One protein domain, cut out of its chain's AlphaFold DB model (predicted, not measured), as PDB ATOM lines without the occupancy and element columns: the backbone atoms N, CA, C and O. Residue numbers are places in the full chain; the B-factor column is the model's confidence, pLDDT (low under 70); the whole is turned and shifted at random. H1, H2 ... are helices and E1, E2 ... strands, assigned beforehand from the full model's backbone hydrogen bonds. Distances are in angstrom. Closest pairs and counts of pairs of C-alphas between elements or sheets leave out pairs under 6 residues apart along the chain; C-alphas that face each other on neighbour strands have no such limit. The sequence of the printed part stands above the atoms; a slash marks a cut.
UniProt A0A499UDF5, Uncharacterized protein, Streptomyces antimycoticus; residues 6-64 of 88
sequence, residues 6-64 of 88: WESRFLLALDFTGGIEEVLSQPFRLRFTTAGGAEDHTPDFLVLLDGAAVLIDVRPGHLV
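This is residues 6 to 64 of the 88 residues of an uncharacterized protein of Streptomyces antimycoticus (UniProt A0A499UDF5). A small antiparallel sheet of three strands, E1, E4 and E5, has one helix, H1, over one of its faces, and the hairpin of E2 and E3 reaches away from the sheet as an arm on the side away from H1. The arm is placed between E1 and E4 along the chain, and its tip, residues 33 to 38, stands free; after E5 a tail, residues 57 to 64, runs on past the end of the sheet. The printed part has 59 residues, with one named helix and five named strands in the order H1, E1, E2, E3, E4, E5, and its class is mixed, helices and strands. The three-stranded sheet has the order E1, E4, E5 and the two-stranded one E2, E3, both antiparallel. The whole is loose, with a radius of gyration of the C-alphas of 13.1 A, and it spans 38 by 32 by 19 A, with the arm making much of the length.

The printed part begins with H1, residues 6 to 15, which starts at C-alpha 6 (15.395, -5.068, -48.802) and measures 14.4 A from first to last C-alpha. E1, residues 20 to 25, is the longest strand by residues and measures 14.0 A. It ends at C-alpha 25 (14.074, -17.268, -43.476). E2 is residues 30 to 34, 12.5 A long, and E3 is residues 37 to 41, 13.0 A long. E4 is residues 45 to 49, 12.8 A long. E5, residues 52 to 56, is 12.9 A long and ends at C-alpha 56 (22.321, -12.278, -41.752).

In the larger sheet E4 is the inner strand, and E1 and E5 are the edge strands. E1 and E4 are antiparallel, with 167 degrees between their directions; the C-alphas of Val 23 and Val 47 face each other at 4.6 A, and N 48 and O 22 are within hydrogen-bond range at 2.8 A, as are N 24 and O 46 at 2.9 A. E4 and E5 form a hairpin, antiparallel at 159 degrees; the C-alphas of Leu 46 and Leu 55 face each other at 4.7 A, and N 47 and O 54 are within hydrogen-bond range at 2.9 A. H1 is on this sheet, at a height over the sheet of 10.1 A, though the local plane under it rests on just 6 of the sheet's C-alphas. It lies over E1 and E4 and runs along the strands, at 10 degrees to E4 on the local plane. H1 and E1 are near each other, with 6 pairs of C-alphas within 10 A. In H1 every O i to N i+4 pair is within hydrogen-bond range. E2 and E3 form the other hairpin, antiparallel at 150 degrees. The C-alphas of Thr 33 and Ala 38 face each other at 4.4 A, and N 30 and O 41 are 2.8 A apart, within hydrogen-bond range. This hairpin is apart from H1; E1 and E2 are apart, and so are E3 and E4.

The two C-alphas farthest apart are those of Phe 16 and Gly 37, at 37.9 A. The first and last printed C-alphas, those of Trp 6 and Val 64, are 12.9 A apart. The centres of E5 and E4 are nearest to the mean of the C-alphas, at 5.6 A and 6.1 A, and that of E3 is farthest, at 16.4 A. The printed part runs from 6 to 64 with no cut, and its five links are tight. The mean pLDDT of the printed part is 86.7, and Pro 27, between E1 and E2, is the one printed residue under 70.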
ATOM      1  N   TRP A   6      13.948  -4.853 -48.888       87.81
ATOM      2  CA  TRP A   6      15.395  -5.068 -48.802       87.81
ATOM      3  C   TRP A   6      15.774  -6.541 -48.627       87.81
ATOM      4  O   TRP A   6      16.749  -6.971 -49.229       87.81
ATOM      5  N   GLU A   7      14.990  -7.328 -47.891       89.19
ATOM      6  CA  GLU A   7      15.195  -8.777 -47.752       89.19
ATOM      7  C   GLU A   7      14.992  -9.499 -49.083       89.19
ATOM      8  O   GLU A   7      15.799 -10.342 -49.457       89.19
ATOM      9  N   SER A   8      13.967  -9.122 -49.853       91.12
ATOM     10  CA  SER A   8      13.746  -9.700 -51.185       91.12
ATOM     11  C   SER A   8      14.887  -9.381 -52.153       91.12
ATOM     12  O   SER A   8      15.308 -10.243 -52.919       91.12
ATOM     13  N   ARG A   9      15.420  -8.153 -52.112       92.06
ATOM     14  CA  ARG A   9      16.594  -7.775 -52.916       92.06
ATOM     15  C   ARG A   9      17.853  -8.508 -52.474       92.06
ATOM     16  O   ARG A   9      18.659  -8.864 -53.324       92.06
ATOM     17  N   PHE A  10      18.007  -8.729 -51.170       91.50
ATOM     18  CA  PHE A  10      19.105  -9.519 -50.637       91.50
ATOM     19  C   PHE A  10      19.040 -10.961 -51.149       91.50
ATOM     20  O   PHE A  10      20.032 -11.429 -51.689       91.50
ATOM     21  N   LEU A  11      17.880 -11.622 -51.089       92.06
ATOM     22  CA  LEU A  11      17.717 -12.977 -51.629       92.06
ATOM     23  C   LEU A  11      18.018 -13.058 -53.131       92.06
ATOM     24  O   LEU A  11      18.675 -13.997 -53.566       92.06
ATOM     25  N   LEU A  12      17.592 -12.060 -53.912       92.88
ATOM     26  CA  LEU A  12      17.919 -11.996 -55.337       92.88
ATOM     27  C   LEU A  12      19.428 -11.871 -55.571       92.88
ATOM     28  O   LEU A  12      19.964 -12.536 -56.444       92.88
ATOM     29  N   ALA A  13      20.116 -11.015 -54.813       91.81
ATOM     30  CA  ALA A  13      21.568 -10.882 -54.912       91.81
ATOM     31  C   ALA A  13      22.279 -12.170 -54.474       91.81
ATOM     32  O   ALA A  13      23.254 -12.585 -55.095       91.81
ATOM     33  N   LEU A  14      21.758 -12.800 -53.422       91.56
ATOM     34  CA  LEU A  14      22.295 -14.009 -52.831       91.56
ATOM     35  C   LEU A  14      22.277 -15.177 -53.834       91.56
ATOM     36  O   LEU A  14      23.281 -15.875 -53.940       91.56
ATOM     37  N   ASP A  15      21.220 -15.313 -54.640       90.81
ATOM     38  CA  ASP A  15      21.087 -16.327 -55.705       90.81
ATOM     39  C   ASP A  15      22.250 -16.311 -56.723       90.81
ATOM     40  O   ASP A  15      22.636 -17.344 -57.266       90.81
ATOM     41  N   PHE A  16      22.898 -15.157 -56.923       91.25
ATOM     42  CA  PHE A  16      24.053 -15.033 -57.822       91.25
ATOM     43  C   PHE A  16      25.396 -15.434 -57.196       91.25
ATOM     44  O   PHE A  16      26.398 -15.498 -57.909       91.25
ATOM     45  N   THR A  17      25.460 -15.681 -55.885       85.69
ATOM     46  CA  THR A  17      26.743 -15.834 -55.165       85.69
ATOM     47  C   THR A  17      27.390 -17.206 -55.383       85.69
ATOM     48  O   THR A  17      28.601 -17.338 -55.219       85.69
ATOM     49  N   GLY A  18      26.615 -18.215 -55.805       84.62
ATOM     50  CA  GLY A  18      27.079 -19.602 -55.926       84.62
ATOM     51  C   GLY A  18      27.500 -20.213 -54.578       84.62
ATOM     52  O   GLY A  18      27.693 -19.513 -53.589       84.62
ATOM     53  N   GLY A  19      27.619 -21.543 -54.509       88.25
ATOM     54  CA  GLY A  19      28.096 -22.233 -53.295       88.25
ATOM     55  C   GLY A  19      27.159 -22.154 -52.081       88.25
ATOM     56  O   GLY A  19      27.577 -22.455 -50.966       88.25
ATOM     57  N   ILE A  20      25.909 -21.744 -52.295       92.81
ATOM     58  CA  ILE A  20      24.862 -21.727 -51.276       92.81
ATOM     59  C   ILE A  20      24.144 -23.065 -51.307       92.81
ATOM     60  O   ILE A  20      23.636 -23.474 -52.350       92.81
ATOM     61  N   GLU A  21      24.097 -23.720 -50.156       93.94
ATOM     62  CA  GLU A  21      23.416 -25.001 -49.979       93.94
ATOM     63  C   GLU A  21      21.957 -24.793 -49.561       93.94
ATOM     64  O   GLU A  21      21.059 -25.435 -50.101       93.94
ATOM     65  N   GLU A  22      21.707 -23.866 -48.629       92.00
ATOM     66  CA  GLU A  22      20.368 -23.608 -48.097       92.00
ATOM     67  C   GLU A  22      20.219 -22.170 -47.590       92.00
ATOM     68  O   GLU A  22      21.169 -21.555 -47.097       92.00
ATOM     69  N   VAL A  23      18.997 -21.637 -47.671       92.25
ATOM     70  CA  VAL A  23      18.621 -20.355 -47.069       92.25
ATOM     71  C   VAL A  23      17.345 -20.538 -46.261       92.25
ATOM     72  O   VAL A  23      16.288 -20.848 -46.812       92.25
ATOM     73  N   LEU A  24      17.429 -20.288 -44.957       89.44
ATOM     74  CA  LEU A  24      16.288 -20.315 -44.054       89.44
ATOM     75  C   LEU A  24      15.907 -18.887 -43.677       89.44
ATOM     76  O   LEU A  24      16.712 -18.145 -43.112       89.44
ATOM     77  N   SER A  25      14.663 -18.512 -43.964       87.94
ATOM     78  CA  SER A  25      14.074 -17.268 -43.476       87.94
ATOM     79  C   SER A  25      13.436 -17.465 -42.098       87.94
ATOM     80  O   SER A  25      13.060 -18.571 -41.707       87.94
ATOM     81  N   GLN A  26      13.341 -16.370 -41.346       82.25
ATOM     82  CA  GLN A  26      12.611 -16.274 -40.079       82.25
ATOM     83  C   GLN A  26      11.253 -17.029 -40.050       82.25
ATOM     84  O   GLN A  26      10.536 -17.020 -41.054       82.25
ATOM     85  N   PRO A  27      10.825 -17.570 -38.880       64.06
ATOM     86  CA  PRO A  27      11.348 -17.246 -37.556       64.06
ATOM     87  C   PRO A  27      11.976 -18.441 -36.831       64.06
ATOM     88  O   PRO A  27      11.275 -19.300 -36.302       64.06
ATOM     89  N   PHE A  28      13.300 -18.434 -36.686       72.25
ATOM     90  CA  PHE A  28      13.958 -19.168 -35.607       72.25
ATOM     91  C   PHE A  28      14.695 -18.165 -34.713       72.25
ATOM     92  O   PHE A  28      15.377 -17.252 -35.184       72.25
ATOM     93  N   ARG A  29      14.484 -18.287 -33.399       81.94
ATOM     94  CA  ARG A  29      15.156 -17.471 -32.384       81.94
ATOM     95  C   ARG A  29      16.376 -18.232 -31.888       81.94
ATOM     96  O   ARG A  29      16.256 -19.367 -31.432       81.94
ATOM     97  N   LEU A  30      17.531 -17.589 -31.953       82.06
ATOM     98  CA  LEU A  30      18.780 -18.101 -31.419       82.06
ATOM     99  C   LEU A  30      18.962 -17.596 -29.997       82.06
ATOM    100  O   LEU A  30      18.768 -16.413 -29.731       82.06
ATOM    101  N   ARG A  31      19.373 -18.495 -29.109       82.81
ATOM    102  CA  ARG A  31      19.774 -18.166 -27.746       82.81
ATOM    103  C   ARG A  31      21.206 -18.621 -27.540       82.81
ATOM    104  O   ARG A  31      21.515 -19.791 -27.761       82.81
ATOM    105  N   PHE A  32      22.071 -17.710 -27.122       78.62
ATOM    106  CA  PHE A  32      23.491 -17.985 -26.921       78.62
ATOM    107  C   PHE A  32      24.009 -17.295 -25.661       78.62
ATOM    108  O   PHE A  32      23.354 -16.431 -25.088       78.62
ATOM    109  N   THR A  33      25.176 -17.729 -25.186       82.12
ATOM    110  CA  THR A  33      25.815 -17.158 -23.993       82.12
ATOM    111  C   THR A  33      27.011 -16.317 -24.413       82.12
ATOM    112  O   THR A  33      27.902 -16.808 -25.107       82.12
ATOM    113  N   THR A  34      27.035 -15.062 -23.980       80.06
ATOM    114  CA  THR A  34      28.166 -14.141 -24.098       80.06
ATOM    115  C   THR A  34      28.848 -13.981 -22.738       80.06
ATOM    116  O   THR A  34      28.340 -14.422 -21.707       80.06
ATOM    117  N   ALA A  35      30.006 -13.316 -22.708       82.00
ATOM    118  CA  ALA A  35      30.659 -12.953 -21.448       82.00
ATOM    119  C   ALA A  35      29.789 -12.033 -20.561       82.00
ATOM    120  O   ALA A  35      30.036 -11.945 -19.361       82.00
ATOM    121  N   GLY A  36      28.786 -11.361 -21.143       82.50
ATOM    122  CA  GLY A  36      27.839 -10.492 -20.442       82.50
ATOM    123  C   GLY A  36      26.545 -11.183 -19.996       82.50
ATOM    124  O   GLY A  36      25.766 -10.566 -19.274       82.50
ATOM    125  N   GLY A  37      26.310 -12.441 -20.385       82.81
ATOM    126  CA  GLY A  37      25.105 -13.192 -20.030       82.81
ATOM    127  C   GLY A  37      24.475 -13.927 -21.211       82.81
ATOM    128  O   GLY A  37      25.070 -14.064 -22.275       82.81
ATOM    129  N   ALA A  38      23.266 -14.451 -21.010       84.38
ATOM    130  CA  ALA A  38      22.500 -15.062 -22.091       84.38
ATOM    131  C   ALA A  38      21.829 -13.979 -22.944       84.38
ATOM    132  O   ALA A  38      21.175 -13.087 -22.403       84.38
ATOM    133  N   GLU A  39      21.950 -14.102 -24.262       84.06
ATOM    134  CA  GLU A  39      21.352 -13.194 -25.234       84.06
ATOM    135  C   GLU A  39      20.483 -13.964 -26.230       84.06
ATOM    136  O   GLU A  39      20.790 -15.097 -26.617       84.06
ATOM    137  N   ASP A  40      19.391 -13.319 -26.633       83.75
ATOM    138  CA  ASP A  40      18.472 -13.804 -27.652       83.75
ATOM    139  C   ASP A  40      18.627 -12.942 -28.908       83.75
ATOM    140  O   ASP A  40      18.594 -11.711 -28.845       83.75
ATOM    141  N   HIS A  41      18.730 -13.586 -30.065       82.19
ATOM    142  CA  HIS A  41      18.793 -12.917 -31.357       82.19
ATOM    143  C   HIS A  41      17.884 -13.606 -32.373       82.19
ATOM    144  O   HIS A  41      17.561 -14.789 -32.276       82.19
ATOM    145  N   THR A  42      17.391 -12.846 -33.338       86.50
ATOM    146  CA  THR A  42      16.387 -13.284 -34.308       86.50
ATOM    147  C   THR A  42      16.821 -12.731 -35.670       86.50
ATOM    148  O   THR A  42      16.417 -11.622 -36.011       86.50
ATOM    149  N   PRO A  43      17.710 -13.452 -36.385       88.00
ATOM    150  CA  PRO A  43      18.337 -12.971 -37.621       88.00
ATOM    151  C   PRO A  43      17.377 -13.095 -38.798       88.00
ATOM    152  O   PRO A  43      16.672 -14.095 -38.882       88.00
ATOM    153  N   ASP A  44      17.373 -12.158 -39.745       89.38
ATOM    154  CA  ASP A  44      16.460 -12.232 -40.900       89.38
ATOM    155  C   ASP A  44      16.654 -13.528 -41.726       89.38
ATOM    156  O   ASP A  44      15.663 -14.132 -42.157       89.38
ATOM    157  N   PHE A  45      17.904 -13.996 -41.870       90.81
ATOM    158  CA  PHE A  45      18.250 -15.245 -42.562       90.81
ATOM    159  C   PHE A  45      19.374 -16.045 -41.883       90.81
ATOM    160  O   PHE A  45      20.292 -15.475 -41.286       90.81
ATOM    161  N   LEU A  46      19.343 -17.368 -42.060       90.25
ATOM    162  CA  LEU A  46      20.508 -18.257 -41.964       90.25
ATOM    163  C   LEU A  46      20.836 -18.770 -43.366       90.25
ATOM    164  O   LEU A  46      19.961 -19.301 -44.047       90.25
ATOM    165  N   VAL A  47      22.093 -18.622 -43.774       91.75
ATOM    166  CA  VAL A  47      22.613 -19.130 -45.047       91.75
ATOM    167  C   VAL A  47      23.627 -20.228 -44.757       91.75
ATOM    168  O   VAL A  47      24.582 -20.006 -44.005       91.75
ATOM    169  N   LEU A  48      23.408 -21.397 -45.350       91.69
ATOM    170  CA  LEU A  48      24.354 -22.506 -45.345       91.69
ATOM    171  C   LEU A  48      25.202 -22.447 -46.615       91.69
ATOM    172  O   LEU A  48      24.689 -22.311 -47.727       91.69
ATOM    173  N   LEU A  49      26.509 -22.516 -46.411       89.88
ATOM    174  CA  LEU A  49      27.555 -22.543 -47.423       89.88
ATOM    175  C   LEU A  49      28.390 -23.803 -47.186       89.88
ATOM    176  O   LEU A  49      28.399 -24.333 -46.071       89.88
ATOM    177  N   ASP A  50      29.173 -24.216 -48.179       90.00
ATOM    178  CA  ASP A  50      30.127 -25.316 -47.999       90.00
ATOM    179  C   ASP A  50      31.078 -25.032 -46.815       90.00
ATOM    180  O   ASP A  50      31.896 -24.106 -46.831       90.00
ATOM    181  N   GLY A  51      30.910 -25.805 -45.740       89.56
ATOM    182  CA  GLY A  51      31.703 -25.710 -44.515       89.56
ATOM    183  C   GLY A  51      31.409 -24.506 -43.609       89.56
ATOM    184  O   GLY A  51      32.146 -24.307 -42.636       89.56
ATOM    185  N   ALA A  52      30.369 -23.706 -43.873       89.50
ATOM    186  CA  ALA A  52      30.056 -22.528 -43.062       89.50
ATOM    187  C   ALA A  52      28.553 -22.241 -42.925       89.50
ATOM    188  O   ALA A  52      27.744 -22.516 -43.802       89.50
ATOM    189  N   ALA A  53      28.192 -21.606 -41.810       89.44
ATOM    190  CA  ALA A  53      26.852 -21.103 -41.544       89.44
ATOM    191  C   ALA A  53      26.931 -19.612 -41.202       89.44
ATOM    192  O   ALA A  53      27.709 -19.215 -40.328       89.44
ATOM    193  N   VAL A  54      26.134 -18.789 -41.886       88.88
ATOM    194  CA  VAL A  54      26.152 -17.327 -41.737       88.88
ATOM    195  C   VAL A  54      24.773 -16.823 -41.330       88.88
ATOM    196  O   VAL A  54      23.775 -17.117 -41.985       88.88
ATOM    197  N   LEU A  55      24.720 -16.042 -40.250       89.06
ATOM    198  CA  LEU A  55      23.518 -15.336 -39.803       89.06
ATOM    199  C   LEU A  55      23.517 -13.927 -40.384       89.06
ATOM    200  O   LEU A  55      24.524 -13.225 -40.290       89.06
ATOM    201  N   ILE A  56      22.401 -13.523 -40.989       89.38
ATOM    202  CA  ILE A  56      22.321 -12.278 -41.752       89.38
ATOM    203  C   ILE A  56      21.118 -11.458 -41.298       89.38
ATOM    204  O   ILE A  56      19.975 -11.903 -41.386       89.38
ATOM    205  N   ASP A  57      21.394 -10.226 -40.879       88.25
ATOM    206  CA  ASP A  57      20.408  -9.165 -40.706       88.25
ATOM    207  C   ASP A  57      20.457  -8.214 -41.898       88.25
ATOM    208  O   ASP A  57      21.486  -7.594 -42.182       88.25
ATOM    209  N   VAL A  58      19.326  -8.036 -42.575       89.56
ATOM    210  CA  VAL A  58      19.223  -7.116 -43.704       89.56
ATOM    211  C   VAL A  58      18.672  -5.784 -43.210       89.56
ATOM    212  O   VAL A  58      17.573  -5.682 -42.653       89.56
ATOM    213  N   ARG A  59      19.444  -4.719 -43.426       86.44
ATOM    214  CA  ARG A  59      19.071  -3.346 -43.076       86.44
ATOM    215  C   ARG A  59      19.320  -2.424 -44.276       86.44
ATOM    216  O   ARG A  59      20.298  -2.612 -44.996       86.44
ATOM    217  N   PRO A  60      18.470  -1.409 -44.513       85.56
ATOM    218  CA  PRO A  60      18.796  -0.303 -45.410       85.56
ATOM    219  C   PRO A  60      20.144   0.331 -45.047       85.56
ATOM    220  O   PRO A  60      20.419   0.529 -43.868       85.56
ATOM    221  N   GLY A  61      20.947   0.720 -46.044       84.06
ATOM    222  CA  GLY A  61      22.316   1.210 -45.820       84.06
ATOM    223  C   GLY A  61      22.428   2.385 -44.840       84.06
ATOM    224  O   GLY A  61      23.349   2.425 -44.040       84.06
ATOM    225  N   HIS A  62      21.446   3.291 -44.809       82.19
ATOM    226  CA  HIS A  62      21.425   4.417 -43.863       82.19
ATOM    227  C   HIS A  62      21.188   4.009 -42.392       82.19
ATOM    228  O   HIS A  62      21.319   4.842 -41.499       82.19
ATOM    229  N   LEU A  63      20.794   2.757 -42.133       80.12
ATOM    230  CA  LEU A  63      20.618   2.193 -40.791       80.12
ATOM    231  C   LEU A  63      21.801   1.324 -40.356       80.12
ATOM    232  O   LEU A  63      21.843   0.913 -39.196       80.12
ATOM    233  N   VAL A  64      22.747   1.047 -41.256       78.19
ATOM    234  CA  VAL A  64      23.992   0.359 -40.918       78.19
ATOM    235  C   VAL A  64      24.906   1.383 -40.250       78.19
ATOM    236  O   VAL A  64      25.306   2.363 -40.873       78.19
TER     237      VAL A  64